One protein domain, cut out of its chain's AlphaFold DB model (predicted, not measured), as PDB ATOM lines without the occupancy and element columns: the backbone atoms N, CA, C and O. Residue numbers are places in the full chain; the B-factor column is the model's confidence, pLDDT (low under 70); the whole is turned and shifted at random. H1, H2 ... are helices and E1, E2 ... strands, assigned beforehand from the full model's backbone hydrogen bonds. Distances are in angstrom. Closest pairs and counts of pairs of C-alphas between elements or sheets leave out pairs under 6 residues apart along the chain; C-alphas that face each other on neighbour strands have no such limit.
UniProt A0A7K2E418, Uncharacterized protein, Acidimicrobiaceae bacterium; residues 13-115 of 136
ATOM      1  N   LEU A  13     -44.488  35.582 -21.857       91.88
ATOM      2  CA  LEU A  13     -45.048  34.510 -22.692       91.88
ATOM      3  C   LEU A  13     -46.298  33.874 -22.086       91.88
ATOM      4  O   LEU A  13     -47.146  33.367 -22.814       91.88
ATOM      5  N   TYR A  14     -46.410  33.892 -20.758       94.88
ATOM      6  CA  TYR A  14     -47.479  33.209 -20.041       94.88
ATOM      7  C   TYR A  14     -48.234  34.173 -19.135       94.88
ATOM      8  O   TYR A  14     -47.658  35.015 -18.440       94.88
ATOM      9  N   THR A  15     -49.550  34.019 -19.080       96.62
ATOM     10  CA  THR A  15     -50.343  34.553 -17.973       96.62
ATOM     11  C   THR A  15     -50.005  33.798 -16.684       96.62
ATOM     12  O   THR A  15     -49.584  32.638 -16.697       96.62
ATOM     13  N   VAL A  16     -50.269  34.420 -15.530       96.75
ATOM     14  CA  VAL A  16     -50.165  33.744 -14.221       96.75
ATOM     15  C   VAL A  16     -51.031  32.476 -14.188       96.75
ATOM     16  O   VAL A  16     -50.626  31.463 -13.623       96.75
ATOM     17  N   ALA A  17     -52.210  32.504 -14.816       96.75
ATOM     18  CA  ALA A  17     -53.114  31.357 -14.857       96.75
ATOM     19  C   ALA A  17     -52.562  30.198 -15.703       96.75
ATOM     20  O   ALA A  17     -52.685  29.041 -15.306       96.75
ATOM     21  N   GLU A  18     -51.940  30.484 -16.847       97.81
ATOM     22  CA  GLU A  18     -51.303  29.462 -17.685       97.81
ATOM     23  C   GLU A  18     -50.103  28.837 -16.992       97.81
ATOM     24  O   GLU A  18     -50.055  27.615 -16.872       97.81
ATOM     25  N   ALA A  19     -49.192  29.656 -16.465       97.38
ATOM     26  CA  ALA A  19     -48.035  29.170 -15.721       97.38
ATOM     27  C   ALA A  19     -48.455  28.308 -14.516       97.38
ATOM     28  O   ALA A  19     -47.867  27.261 -14.257       97.38
ATOM     29  N   ALA A  20     -49.527  28.694 -13.818       97.94
ATOM     30  CA  ALA A  20     -50.063  27.939 -12.689       97.94
ATOM     31  C   ALA A  20     -50.569  26.552 -13.113       97.94
ATOM     32  O   ALA A  20     -50.274  25.561 -12.446       97.94
ATOM     33  N   ARG A  21     -51.277  26.474 -14.248       98.00
ATOM     34  CA  ARG A  21     -51.729  25.202 -14.830       98.00
ATOM     35  C   ARG A  21     -50.560  24.325 -15.277       98.00
ATOM     36  O   ARG A  21     -50.572  23.139 -14.984       98.00
ATOM     37  N   ILE A  22     -49.557  24.903 -15.942       97.31
ATOM     38  CA  ILE A  22     -48.365  24.175 -16.413       97.31
ATOM     39  C   ILE A  22     -47.616  23.527 -15.241       97.31
ATOM     40  O   ILE A  22     -47.152  22.395 -15.347       97.31
ATOM     41  N   LEU A  23     -47.493  24.239 -14.120       96.19
ATOM     42  CA  LEU A  23     -46.698  23.798 -12.971       96.19
ATOM     43  C   LEU A  23     -47.476  22.965 -11.944       96.19
ATOM     44  O   LEU A  23     -46.866  22.497 -10.973       96.19
ATOM     45  N   ASP A  24     -48.784  22.802 -12.151       97.00
ATOM     46  CA  ASP A  24     -49.729  22.210 -11.203       97.00
ATOM     47  C   ASP A  24     -49.668  22.887  -9.818       97.00
ATOM     48  O   ASP A  24     -49.442  22.278  -8.770       97.00
ATOM     49  N   VAL A  25     -49.797  24.218  -9.820       97.00
ATOM     50  CA  VAL A  25     -49.800  25.063  -8.618       97.00
ATOM     51  C   VAL A  25     -51.076  25.910  -8.616       97.00
ATOM     52  O   VAL A  25     -51.439  26.452  -9.657       97.00
ATOM     53  N   PRO A  26     -51.762  26.116  -7.473       97.94
ATOM     54  CA  PRO A  26     -52.920  27.005  -7.435       97.94
ATOM     55  C   PRO A  26     -52.577  28.414  -7.940       97.94
ATOM     56  O   PRO A  26     -51.598  29.013  -7.492       97.94
ATOM     57  N   SER A  27     -53.413  28.988  -8.810       96.69
ATOM     58  CA  SER A  27     -53.164  30.312  -9.416       96.69
ATOM     59  C   SER A  27     -52.927  31.420  -8.378       96.69
ATOM     60  O   SER A  27     -52.028  32.246  -8.525       96.69
ATOM     61  N   THR A  28     -53.639  31.386  -7.249       95.94
ATOM     62  CA  THR A  28     -53.434  32.309  -6.116       95.94
ATOM     63  C   THR A  28     -52.052  32.170  -5.471       95.94
ATOM     64  O   THR A  28     -51.447  33.165  -5.066       95.94
ATOM     65  N   THR A  29     -51.524  30.946  -5.402       95.69
ATOM     66  CA  THR A  29     -50.168  30.673  -4.914       95.69
ATOM     67  C   THR A  29     -49.135  31.244  -5.875       95.69
ATOM     68  O   THR A  29     -48.258  31.981  -5.427       95.69
ATOM     69  N   LEU A  30     -49.257  30.960  -7.176       96.88
ATOM     70  CA  LEU A  30     -48.321  31.482  -8.173       96.88
ATOM     71  C   LEU A  30     -48.361  33.017  -8.223       96.88
ATOM     72  O   LEU A  30     -47.319  33.661  -8.233       96.88
ATOM     73  N   SER A  31     -49.553  33.614  -8.143       95.62
ATOM     74  CA  SER A  31     -49.729  35.067  -8.044       95.62
ATOM     75  C   SER A  31     -48.989  35.657  -6.834       95.62
ATOM     76  O   SER A  31     -48.302  36.666  -6.952       95.62
ATOM     77  N   THR A  32     -49.032  34.977  -5.682       95.50
ATOM     78  CA  THR A  32     -48.294  35.379  -4.468       95.50
ATOM     79  C   THR A  32     -46.772  35.246  -4.631       95.50
ATOM     80  O   THR A  32     -45.998  35.936  -3.961       95.50
ATOM     81  N   TRP A  33     -46.309  34.325  -5.476       95.62
ATOM     82  CA  TRP A  33     -44.891  34.186  -5.810       95.62
ATOM     83  C   TRP A  33     -44.427  35.274  -6.775       95.62
ATOM     84  O   TRP A  33     -43.353  35.826  -6.561       95.62
ATOM     85  N   ALA A  34     -45.250  35.608  -7.769       94.44
ATOM     86  CA  ALA A  34     -44.974  36.624  -8.780       94.44
ATOM     87  C   ALA A  34     -45.018  38.053  -8.224       94.44
ATOM     88  O   ALA A  34     -44.145  38.855  -8.509       94.44
ATOM     89  N   LYS A  35     -46.028  38.374  -7.409       93.25
ATOM     90  CA  LYS A  35     -46.295  39.753  -6.963       93.25
ATOM     91  C   LYS A  35     -45.841  40.034  -5.533       93.25
ATOM     92  O   LYS A  35     -45.850  41.176  -5.087       93.25
ATOM     93  N   GLY A  36     -45.487  38.991  -4.785       92.75
ATOM     94  CA  GLY A  36     -45.350  39.103  -3.339       92.75
ATOM     95  C   GLY A  36     -46.698  39.342  -2.651       92.75
ATOM     96  O   GLY A  36     -47.763  39.041  -3.193       92.75
ATOM     97  N   TYR A  37     -46.660  39.832  -1.414       91.44
ATOM     98  CA  TYR A  37     -47.850  40.221  -0.661       91.44
ATOM     99  C   TYR A  37     -47.517  41.158   0.499       91.44
ATOM    100  O   TYR A  37     -46.413  41.143   1.041       91.44
ATOM    101  N   VAL A  38     -48.540  41.878   0.958       92.62
ATOM    102  CA  VAL A  38     -48.553  42.606   2.230       92.62
ATOM    103  C   VAL A  38     -49.769  42.134   3.023       92.62
ATOM    104  O   VAL A  38     -50.899  42.222   2.547       92.62
ATOM    105  N   ARG A  39     -49.560  41.612   4.233       89.44
ATOM    106  CA  ARG A  39     -50.626  41.186   5.150       89.44
ATOM    107  C   ARG A  39     -50.623  42.074   6.382       89.44
ATOM    108  O   ARG A  39     -49.661  42.066   7.146       89.44
ATOM    109  N   ARG A  40     -51.713  42.814   6.571       91.69
ATOM    110  CA  ARG A  40     -51.926  43.693   7.724       91.69
ATOM    111  C   ARG A  40     -52.735  42.967   8.790       91.69
ATOM    112  O   ARG A  40     -53.617  42.176   8.466       91.69
ATOM    113  N   PHE A  41     -52.433  43.254  10.048       90.25
ATOM    114  CA  PHE A  41     -53.126  42.701  11.205       90.25
ATOM    115  C   PHE A  41     -53.395  43.825  12.206       90.25
ATOM    116  O   PHE A  41     -52.624  44.780  12.256       90.25
ATOM    117  N   ALA A  42     -54.479  43.712  12.978       90.81
ATOM    118  CA  ALA A  42     -54.820  44.697  14.006       90.81
ATOM    119  C   ALA A  42     -53.835  44.648  15.186       90.81
ATOM    120  O   ALA A  42     -53.329  45.681  15.608       90.81
ATOM    121  N   ASP A  43     -53.489  43.437  15.635       93.75
ATOM    122  CA  ASP A  43     -52.758  43.225  16.896       93.75
ATOM    123  C   ASP A  43     -51.310  42.747  16.706       93.75
ATOM    124  O   ASP A  43     -50.661  42.296  17.649       93.75
ATOM    125  N   ARG A  44     -50.786  42.775  15.475       91.69
ATOM    126  CA  ARG A  44     -49.396  42.374  15.200       91.69
ATOM    127  C   ARG A  44     -48.800  43.100  13.993       91.69
ATOM    128  O   ARG A  44     -49.553  43.604  13.158       91.69
ATOM    129  N   PRO A  45     -47.460  43.109  13.853       91.56
ATOM    130  CA  PRO A  45     -46.793  43.780  12.746       91.56
ATOM    131  C   PRO A  45     -47.256  43.287  11.372       91.56
ATOM    132  O   PRO A  45     -47.574  42.109  11.177       91.56
ATOM    133  N   THR A  46     -47.255  44.206  10.406       91.38
ATOM    134  CA  THR A  46     -47.506  43.888   8.996       91.38
ATOM    135  C   THR A  46     -46.444  42.913   8.494       91.38
ATOM    136  O   THR A  46     -45.252  43.123   8.703       91.38
ATOM    137  N   VAL A  47     -46.879  41.852   7.813       87.19
ATOM    138  CA  VAL A  47     -45.991  40.863   7.198       87.19
ATOM    139  C   VAL A  47     -45.958  41.104   5.697       87.19
ATOM    140  O   VAL A  47     -46.977  40.940   5.022       87.19
ATOM    141  N   THR A  48     -44.784  41.442   5.178       90.50
ATOM    142  CA  THR A  48     -44.549  41.683   3.751       90.50
ATOM    143  C   THR A  48     -43.570  40.653   3.206       90.50
ATOM    144  O   THR A  48     -42.631  40.265   3.896       90.50
ATOM    145  N   ALA A  49     -43.782  40.210   1.971       88.00
ATOM    146  CA  ALA A  49     -42.801  39.433   1.224       88.00
ATOM    147  C   ALA A  49     -42.806  39.866  -0.244       88.00
ATOM    148  O   ALA A  49     -43.881  40.043  -0.816       88.00
ATOM    149  N   GLY A  50     -41.624  40.010  -0.844       89.69
ATOM    150  CA  GLY A  50     -41.472  40.387  -2.251       89.69
ATOM    151  C   GLY A  50     -41.689  39.227  -3.238       89.69
ATOM    152  O   GLY A  50     -41.988  38.099  -2.826       89.69
ATOM    153  N   PRO A  51     -41.555  39.485  -4.547       92.06
ATOM    154  CA  PRO A  51     -41.531  38.458  -5.586       92.06
ATOM    155  C   PRO A  51     -40.384  37.450  -5.424       92.06
ATOM    156  O   PRO A  51     -39.242  37.827  -5.168       92.06
ATOM    157  N   VAL A  52     -40.665  36.161  -5.637       92.00
ATOM    158  CA  VAL A  52     -39.641  35.090  -5.689       92.00
ATOM    159  C   VAL A  52     -39.397  34.535  -7.084       92.00
ATOM    160  O   VAL A  52     -38.494  33.724  -7.257       92.00
ATOM    161  N   ILE A  53     -40.192  34.961  -8.060       92.50
ATOM    162  CA  ILE A  53     -40.028  34.615  -9.470       92.50
ATOM    163  C   ILE A  53     -40.066  35.893 -10.298       92.50
ATOM    164  O   ILE A  53     -40.639  36.897  -9.868       92.50
ATOM    165  N   THR A  54     -39.481  35.829 -11.482       91.31
ATOM    166  CA  THR A  54     -39.493  36.895 -12.471       91.31
ATOM    167  C   THR A  54     -40.913  37.080 -12.978       91.31
ATOM    168  O   THR A  54     -41.587  36.133 -13.395       91.31
ATOM    169  N   TRP A  55     -41.359  38.323 -12.929       92.50
ATOM    170  CA  TRP A  55     -42.665  38.755 -13.376       92.50
ATOM    171  C   TRP A  55     -42.524  40.167 -13.928       92.50
ATOM    172  O   TRP A  55     -41.823  40.993 -13.345       92.50
ATOM    173  N   LEU A  56     -43.178  40.413 -15.054       91.75
ATOM    174  CA  LEU A  56     -43.197  41.699 -15.735       91.75
ATOM    175  C   LEU A  56     -44.586  42.304 -15.553       91.75
ATOM    176  O   LEU A  56     -45.585  41.603 -15.721       91.75
ATOM    177  N   GLU A  57     -44.649  43.585 -15.190       90.88
ATOM    178  CA  GLU A  57     -45.921  44.288 -15.000       90.88
ATOM    179  C   GLU A  57     -46.719  44.266 -16.318       90.88
ATOM    180  O   GLU A  57     -46.251  44.811 -17.320       90.88
ATOM    181  N   PRO A  58     -47.896  43.614 -16.365       90.12
ATOM    182  CA  PRO A  58     -48.702  43.572 -17.571       90.12
ATOM    183  C   PRO A  58     -49.458  44.885 -17.767       90.12
ATOM    184  O   PRO A  58     -49.925  45.496 -16.808       90.12
ATOM    185  N   GLU A  59     -49.702  45.256 -19.024       85.62
ATOM    186  CA  GLU A  59     -50.526  46.426 -19.363       85.62
ATOM    187  C   GLU A  59     -51.963  46.317 -18.832       85.62
ATOM    188  O   GLU A  59     -52.580  47.312 -18.451       85.62
ATOM    189  N   THR A  60     -52.520  45.101 -18.806       88.19
ATOM    190  CA  THR A  60     -53.871  44.838 -18.302       88.19
ATOM    191  C   THR A  60     -53.930  43.524 -17.527       88.19
ATOM    192  O   THR A  60     -53.096  42.632 -17.657       88.19
ATOM    193  N   THR A  61     -54.932  43.378 -16.660       84.44
ATOM    194  CA  THR A  61     -55.084  42.135 -15.894       84.44
ATOM    195  C   THR A  61     -55.465  40.983 -16.819       84.44
ATOM    196  O   THR A  61     -56.420  41.083 -17.580       84.44
ATOM    197  N   GLY A  62     -54.763  39.858 -16.691       84.81
ATOM    198  CA  GLY A  62     -55.050  38.649 -17.464       84.81
ATOM    199  C   GLY A  62     -54.272  38.541 -18.773       84.81
ATOM    200  O   GLY A  62     -54.408  37.522 -19.441       84.81
ATOM    201  N   THR A  63     -53.426  39.518 -19.111       93.00
ATOM    202  CA  THR A  63     -52.450  39.371 -20.196       93.00
ATOM    203  C   THR A  63     -51.170  38.682 -19.706       93.00
ATOM    204  O   THR A  63     -50.948  38.545 -18.489       93.00
ATOM    205  N   PRO A  64     -50.344  38.160 -20.634       95.50
ATOM    206  CA  PRO A  64     -49.066  37.562 -20.288       95.50
ATOM    207  C   PRO A  64     -48.213  38.492 -19.426       95.50
ATOM    208  O   PRO A  64     -48.125  39.690 -19.672       95.50
ATOM    209  N   SER A  65     -47.592  37.923 -18.395       95.56
ATOM    210  CA  SER A  65     -46.715  38.647 -17.457       95.56
ATOM    211  C   SER A  65     -45.576  37.794 -16.898       95.56
ATOM    212  O   SER A  65     -44.742  38.274 -16.137       95.56
ATOM    213  N   ILE A  66     -45.529  36.512 -17.256       94.31
ATOM    214  CA  ILE A  66     -44.483  35.585 -16.843       94.31
ATOM    215  C   ILE A  66     -43.623  35.282 -18.077       94.31
ATOM    216  O   ILE A  66     -44.115  34.628 -19.005       94.31
ATOM    217  N   PRO A  67     -42.365  35.751 -18.128       91.69
ATOM    218  CA  PRO A  67     -41.417  35.329 -19.155       91.69
ATOM    219  C   PRO A  67     -40.993  33.867 -18.944       91.69
ATOM    220  O   PRO A  67     -41.264  33.272 -17.896       91.69
ATOM    221  N   PHE A  68     -40.312  33.268 -19.926       88.00
ATOM    222  CA  PHE A  68     -39.839  31.877 -19.825       88.00
ATOM    223  C   PHE A  68     -38.981  31.650 -18.575       88.00
ATOM    224  O   PHE A  68     -39.179  30.672 -17.850       88.00
ATOM    225  N   VAL A  69     -38.085  32.594 -18.276       87.12
ATOM    226  CA  VAL A  69     -37.278  32.571 -17.060       87.12
ATOM    227  C   VAL A  69     -38.161  32.509 -15.809       87.12
ATOM    228  O   VAL A  69     -37.955  31.639 -14.971       87.12
ATOM    229  N   GLY A  70     -39.223  33.316 -15.725       91.56
ATOM    230  CA  GLY A  70     -40.147  33.323 -14.588       91.56
ATOM    231  C   GLY A  70     -40.880  31.992 -14.404       91.56
ATOM    232  O   GLY A  70     -41.073  31.540 -13.273       91.56
ATOM    233  N   LEU A  71     -41.227  31.315 -15.505       93.25
ATOM    234  CA  LEU A  71     -41.790  29.965 -15.467       93.25
ATOM    235  C   LEU A  71     -40.772  28.942 -14.931       93.25
ATOM    236  O   LEU A  71     -41.124  28.112 -14.091       93.25
ATOM    237  N   ALA A  72     -39.514  29.016 -15.374       89.62
ATOM    238  CA  ALA A  72     -38.442  28.138 -14.906       89.62
ATOM    239  C   ALA A  72     -38.134  28.344 -13.412       89.62
ATOM    240  O   ALA A  72     -37.993  27.380 -12.656       89.62
ATOM    241  N   GLU A  73     -38.094  29.594 -12.952       90.62
ATOM    242  CA  GLU A  73     -37.932  29.914 -11.533       90.62
ATOM    243  C   GLU A  73     -39.098  29.367 -10.705       90.62
ATOM    244  O   GLU A  73     -38.889  28.717  -9.676       90.62
ATOM    245  N   ALA A  74     -40.332  29.545 -11.183       93.94
ATOM    246  CA  ALA A  74     -41.516  28.996 -10.537       93.94
ATOM    247  C   ALA A  74     -41.503  27.462 -10.481       93.94
ATOM    248  O   ALA A  74     -41.917  26.892  -9.468       93.94
ATOM    249  N   TYR A  75     -40.993  26.791 -11.516       94.00
ATOM    250  CA  TYR A  75     -40.790  25.343 -11.508       94.00
ATOM    251  C   TYR A  75     -39.837  24.911 -10.387       94.00
ATOM    252  O   TYR A  75     -40.163  23.995  -9.627       94.00
ATOM    253  N   VAL A  76     -38.698  25.598 -10.229       90.69
ATOM    254  CA  VAL A  76     -37.730  25.309  -9.158       90.69
ATOM    255  C   VAL A  76     -38.366  25.513  -7.781       90.69
ATOM    256  O   VAL A  76     -38.282  24.629  -6.926       90.69
ATOM    257  N   VAL A  77     -39.068  26.633  -7.575       92.88
ATOM    258  CA  VAL A  77     -39.788  26.912  -6.320       92.88
ATOM    259  C   VAL A  77     -40.826  25.826  -6.025       92.88
ATOM    260  O   VAL A  77     -40.903  25.332  -4.896       92.88
ATOM    261  N   ALA A  78     -41.603  25.415  -7.029       95.00
ATOM    262  CA  ALA A  78     -42.598  24.359  -6.888       95.00
ATOM    263  C   ALA A  78     -41.958  23.010  -6.532       95.00
ATOM    264  O   ALA A  78     -42.456  22.321  -5.642       95.00
ATOM    265  N   ALA A  79     -40.843  22.644  -7.169       90.50
ATOM    266  CA  ALA A  79     -40.121  21.406  -6.884       90.50
ATOM    267  C   ALA A  79     -39.594  21.362  -5.438       90.50
ATOM    268  O   ALA A  79     -39.844  20.390  -4.726       90.50
ATOM    269  N   VAL A  80     -38.952  22.439  -4.973       90.81
ATOM    270  CA  VAL A  80     -38.436  22.547  -3.594       90.81
ATOM    271  C   VAL A  80     -39.574  22.553  -2.568       90.81
ATOM    272  O   VAL A  80     -39.484  21.935  -1.507       90.81
ATOM    273  N   ARG A  81     -40.700  23.200  -2.882       94.50
ATOM    274  CA  ARG A  81     -41.884  23.143  -2.019       94.50
ATOM    275  C   ARG A  81     -42.480  21.733  -1.957       94.50
ATOM    276  O   ARG A  81     -42.862  21.292  -0.875       94.50
ATOM    277  N   ARG A  82     -42.556  21.019  -3.088       94.38
ATOM    278  CA  ARG A  82     -43.045  19.628  -3.151       94.38
ATOM    279  C   ARG A  82     -42.164  18.659  -2.362       94.38
ATOM    280  O   ARG A  82     -42.690  17.690  -1.831       94.38
ATOM    281  N   SER A  83     -40.873  18.953  -2.195       93.81
ATOM    282  CA  SER A  83     -39.986  18.174  -1.320       93.81
ATOM    283  C   SER A  83     -40.176  18.464   0.179       93.81
ATOM    284  O   SER A  83     -39.405  17.971   0.999       93.81
ATOM    285  N   GLY A  84     -41.170  19.275   0.556       94.44
ATOM    286  CA  GLY A  84     -41.527  19.558   1.948       94.44
ATOM    287  C   GLY A  84     -40.875  20.807   2.544       94.44
ATOM    288  O   GLY A  84     -41.076  21.092   3.725       94.44
ATOM    289  N   VAL A  85     -40.118  21.587   1.765       94.06
ATOM    290  CA  VAL A  85     -39.518  22.828   2.271       94.06
ATOM    291  C   VAL A  85     -40.574  23.947   2.291       94.06
ATOM    292  O   VAL A  85     -41.175  24.257   1.260       94.06
ATOM    293  N   PRO A  86     -40.828  24.595   3.442       93.62
ATOM    294  CA  PRO A  86     -41.839  25.642   3.541       93.62
ATOM    295  C   PRO A  86     -41.381  26.950   2.873       93.62
ATOM    296  O   PRO A  86     -40.199  27.299   2.903       93.62
ATOM    297  N   MET A  87     -42.329  27.741   2.349       92.25
ATOM    298  CA  MET A  87     -42.044  29.036   1.697       92.25
ATOM    299  C   MET A  87     -41.276  30.018   2.592       92.25
ATOM    300  O   MET A  87     -40.516  30.837   2.088       92.25
ATOM    301  N   GLN A  88     -41.450  29.921   3.912       91.12
ATOM    302  CA  GLN A  88     -40.740  30.712   4.916       91.12
ATOM    303  C   GLN A  88     -39.223  30.466   4.905       91.12
ATOM    304  O   GLN A  88     -38.475  31.345   5.308       91.12
ATOM    305  N   ARG A  89     -38.773  29.288   4.446       91.38
ATOM    306  CA  ARG A  89     -37.349  28.973   4.239       91.38
ATOM    307  C   ARG A  89     -36.901  29.225   2.802       91.38
ATOM    308  O   ARG A  89     -35.770  29.640   2.592       91.38
ATOM    309  N   ILE A  90     -37.787  29.006   1.828       90.81
ATOM    310  CA  ILE A  90     -37.481  29.216   0.405       90.81
ATOM    311  C   ILE A  90     -37.229  30.700   0.106       90.81
ATOM    312  O   ILE A  90     -36.256  31.021  -0.563       90.81
ATOM    313  N   ARG A  91     -38.077  31.607   0.616       90.81
ATOM    314  CA  ARG A  91     -37.989  33.053   0.337       90.81
ATOM    315  C   ARG A  91     -36.625  33.653   0.719       90.81
ATOM    316  O   ARG A  91     -35.964  34.146  -0.188       90.81
ATOM    317  N   PRO A  92     -36.145  33.523   1.975       88.94
ATOM    318  CA  PRO A  92     -34.839  34.066   2.345       88.94
ATOM    319  C   PRO A  92     -33.683  33.456   1.550       88.94
ATOM    320  O   PRO A  92     -32.727  34.153   1.240       88.94
ATOM    321  N   ALA A  93     -33.766  32.169   1.195       86.62
ATOM    322  CA  ALA A  93     -32.725  31.514   0.407       86.62
ATOM    323  C   ALA A  93     -32.641  32.070  -1.023       86.62
ATOM    324  O   ALA A  93     -31.545  32.240  -1.546       86.62
ATOM    325  N   ILE A  94     -33.785  32.367  -1.649       84.88
ATOM    326  CA  ILE A  94     -33.834  33.006  -2.972       84.88
ATOM    327  C   ILE A  94     -33.317  34.437  -2.890       84.88
ATOM    328  O   ILE A  94     -32.529  34.838  -3.744       84.88
ATOM    329  N   ASP A  95     -33.743  35.190  -1.876       83.75
ATOM    330  CA  ASP A  95     -33.293  36.567  -1.680       83.75
ATOM    331  C   ASP A  95     -31.771  36.604  -1.509       83.75
ATOM    332  O   ASP A  95     -31.098  37.359  -2.205       83.75
ATOM    333  N   GLU A  96     -31.198  35.731  -0.678       82.69
ATOM    334  CA  GLU A  96     -29.744  35.613  -0.515       82.69
ATOM    335  C   GLU A  96     -29.039  35.269  -1.837       82.69
ATOM    336  O   GLU A  96     -28.025  35.874  -2.187       82.69
ATOM    337  N   LEU A  97     -29.604  34.346  -2.621       77.69
ATOM    338  CA  LEU A  97     -29.050  33.957  -3.919       77.69
ATOM    339  C   LEU A  97     -29.010  35.136  -4.906       77.69
ATOM    340  O   LEU A  97     -28.030  35.298  -5.632       77.69
ATOM    341  N   LYS A  98     -30.055  35.975  -4.911       75.31
ATOM    342  CA  LYS A  98     -30.114  37.199  -5.723       75.31
ATOM    343  C   LYS A  98     -29.032  38.199  -5.304       75.31
ATOM    344  O   LYS A  98     -28.350  38.737  -6.172       75.31
ATOM    345  N   HIS A  99     -28.820  38.388  -3.999       76.31
ATOM    346  CA  HIS A  99     -27.791  39.300  -3.484       76.31
ATOM    347  C   HIS A  99     -26.364  38.823  -3.791       76.31
ATOM    348  O   HIS A  99     -25.523  39.634  -4.172       76.31
ATOM    349  N   GLN A 100     -26.078  37.524  -3.651       69.56
ATOM    350  CA  GLN A 100     -24.726  36.986  -3.853       69.56
ATOM    351  C   GLN A 100     -24.323  36.882  -5.326       69.56
ATOM    352  O   GLN A 100     -23.156  37.081  -5.660       69.56
ATOM    353  N   ILE A 101     -25.263  36.519  -6.205       63.41
ATOM    354  CA  ILE A 101     -24.974  36.250  -7.621       63.41
ATOM    355  C   ILE A 101     -25.157  37.513  -8.480       63.41
ATOM    356  O   ILE A 101     -24.598  37.583  -9.570       63.41
ATOM    357  N   GLY A 102     -25.879  38.530  -7.992       54.28
ATOM    358  CA  GLY A 102     -26.012  39.828  -8.664       54.28
ATOM    359  C   GLY A 102     -26.776  39.779  -9.991       54.28
ATOM    360  O   GLY A 102     -26.578  40.642 -10.839       54.28
ATOM    361  N   ILE A 103     -27.616  38.758 -10.196       59.25
ATOM    362  CA  ILE A 103     -28.428  38.591 -11.407       59.25
ATOM    363  C   ILE A 103     -29.898  38.514 -10.992       59.25
ATOM    364  O   ILE A 103     -30.257  37.680 -10.157       59.25
ATOM    365  N   ASP A 104     -30.754  39.308 -11.641       59.38
ATOM    366  CA  ASP A 104     -32.211  39.378 -11.408       59.38
ATOM    367  C   ASP A 104     -32.984  38.081 -11.731       59.38
ATOM    368  O   ASP A 104     -34.194  37.991 -11.536       59.38
ATOM    369  N   HIS A 105     -32.270  37.026 -12.125       65.06
ATOM    370  CA  HIS A 105     -32.799  35.722 -12.520       65.06
ATOM    371  C   HIS A 105     -32.025  34.561 -11.889       65.06
ATOM    372  O   HIS A 105     -31.811  33.530 -12.524       65.06
ATOM    373  N   ALA A 106     -31.513  34.736 -10.668       57.91
ATOM    374  CA  ALA A 106     -30.542  33.835 -10.038       57.91
ATOM    375  C   ALA A 106     -30.923  32.337 -10.049       57.91
ATOM    376  O   ALA A 106     -30.042  31.477 -10.106       57.91
ATOM    377  N   LEU A 107     -32.219  32.004 -10.019       61.41
ATOM    378  CA  LEU A 107     -32.690  30.614 -10.042       61.41
ATOM    379  C   LEU A 107     -32.572  29.966 -11.429       61.41
ATOM    380  O   LEU A 107     -32.372  28.755 -11.531       61.41
ATOM    381  N   ALA A 108     -32.672  30.766 -12.486       59.66
ATOM    382  CA  ALA A 108     -32.647  30.303 -13.863       59.66
ATOM    383  C   ALA A 108     -31.327  30.638 -14.579       59.66
ATOM    384  O   ALA A 108     -30.863  29.846 -15.388       59.66
ATOM    385  N   SER A 109     -30.645  31.733 -14.252       57.78
ATOM    386  CA  SER A 109     -29.481  32.226 -15.000       57.78
ATOM    387  C   SER A 109     -28.302  31.254 -15.059       57.78
ATOM    388  O   SER A 109     -27.551  31.294 -16.024       57.78
ATOM    389  N   ARG A 110     -28.125  30.352 -14.080       52.41
ATOM    390  CA  ARG A 110     -26.988  29.412 -14.080       52.41
ATOM    391  C   ARG A 110     -27.297  28.019 -14.619       52.41
ATOM    392  O   ARG A 110     -26.392  27.408 -15.155       52.41
ATOM    393  N   ARG A 111     -28.532  27.518 -14.478       51.19
ATOM    394  CA  ARG A 111     -28.951  26.199 -15.009       51.19
ATOM    395  C   ARG A 111     -29.672  26.307 -16.352       51.19
ATOM    396  O   ARG A 111     -29.460  25.478 -17.220       51.19
ATOM    397  N   LEU A 112     -30.480  27.345 -16.559       53.38
ATOM    398  CA  LEU A 112     -31.185  27.583 -17.824       53.38
ATOM    399  C   LEU A 112     -30.233  28.051 -18.931       53.38
ATOM    400  O   LEU A 112     -30.457  27.746 -20.096       53.38
ATOM    401  N   TYR A 113     -29.162  28.772 -18.584       49.25
ATOM    402  CA  TYR A 113     -28.164  29.200 -19.569       49.25
ATOM    403  C   TYR A 113     -27.343  28.021 -20.106       49.25
ATOM    404  O   TYR A 113     -26.902  28.072 -21.247       49.25
ATOM    405  N   THR A 114     -27.168  26.958 -19.310       48.69
ATOM    406  CA  THR A 114     -26.457  25.734 -19.721       48.69
ATOM    407  C   THR A 114     -27.392  24.676 -20.317       48.69
ATOM    408  O   THR A 114     -27.051  24.132 -21.356       48.69
ATOM    409  N   ASP A 115     -28.581  24.448 -19.739       52.66
ATOM    410  CA  ASP A 115     -29.479  23.342 -20.141       52.66
ATOM    411  C   ASP A 115     -30.761  23.808 -20.870       52.66
ATOM    412  O   ASP A 115     -31.418  23.045 -21.571       52.66
TER     413      ASP A 115
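Overview. This is residues 13 to 115 of the 136 residues of an uncharacterized protein of Acidimicrobiaceae bacterium (UniProt A0A7K2E418). A thin hairpin of two short strands, E1 and E2, reaches out as an arm from a small body of crossed helices, in which H3 packs on H1 near Tyr 75 and on H4 with residues 77 to 81, and H2 packs on H1. The long link of residues 50 to 67 makes a wide loop, and little H5 lies at the end far from the hairpin's tip. The printed part has 103 residues, with five named helices and two strands in the order H1 H2 E1 E2 H3 H4 H5; the two-stranded sheet is antiparallel and the class is mostly helix. The whole is compact, with a radius of gyration of the C-alphas of 13.9 A, and spans 48 by 33 by 26 A.

Along the chain. E1 is residues 37 to 39 and E2 residues 47 to 49. H1, residues 16 to 23, begins at C-alpha 16 (-50.165, 33.744, -14.221), and H2 is residues 27 to 35. H3, residues 68 to 82, is 20.9 A long, and H4, residues 87 to 101, 20.7 A. H5, residues 112 to 115, ends at C-alpha 115 (-29.479, 23.342, -20.141).

Arrangement. The hairpin E1 and E2 is antiparallel at 176 degrees, with N 39 and O 47 within hydrogen-bond range at 2.8 A. H1 and H2 touch, the C-alphas of Ala 20 and Ser 27 closest at 5.1 A. H1 and H3 touch at a steep tilt of 56 degrees, closest at the C-alphas of Leu 23 and Tyr 75, 6.3 A. H3 and H4, a helical hairpin, touch through residues 77 to 81 and 87 to 90 alone, closest at the C-alphas of Arg 81 and Met 87, 7.0 A. H5 is apart from H4. Every O i to N i+4 pair is within range in H1, H2 and H3, 9 of 11 in H4; H5 is too short for one.

Size, cuts and confidence. The C-alphas farthest apart, of Asp 43 and Thr 114, are 48.4 A apart. The printed part has no cut. The link E2 to H3 is long. Residues 100 to 115 have pLDDT under 70.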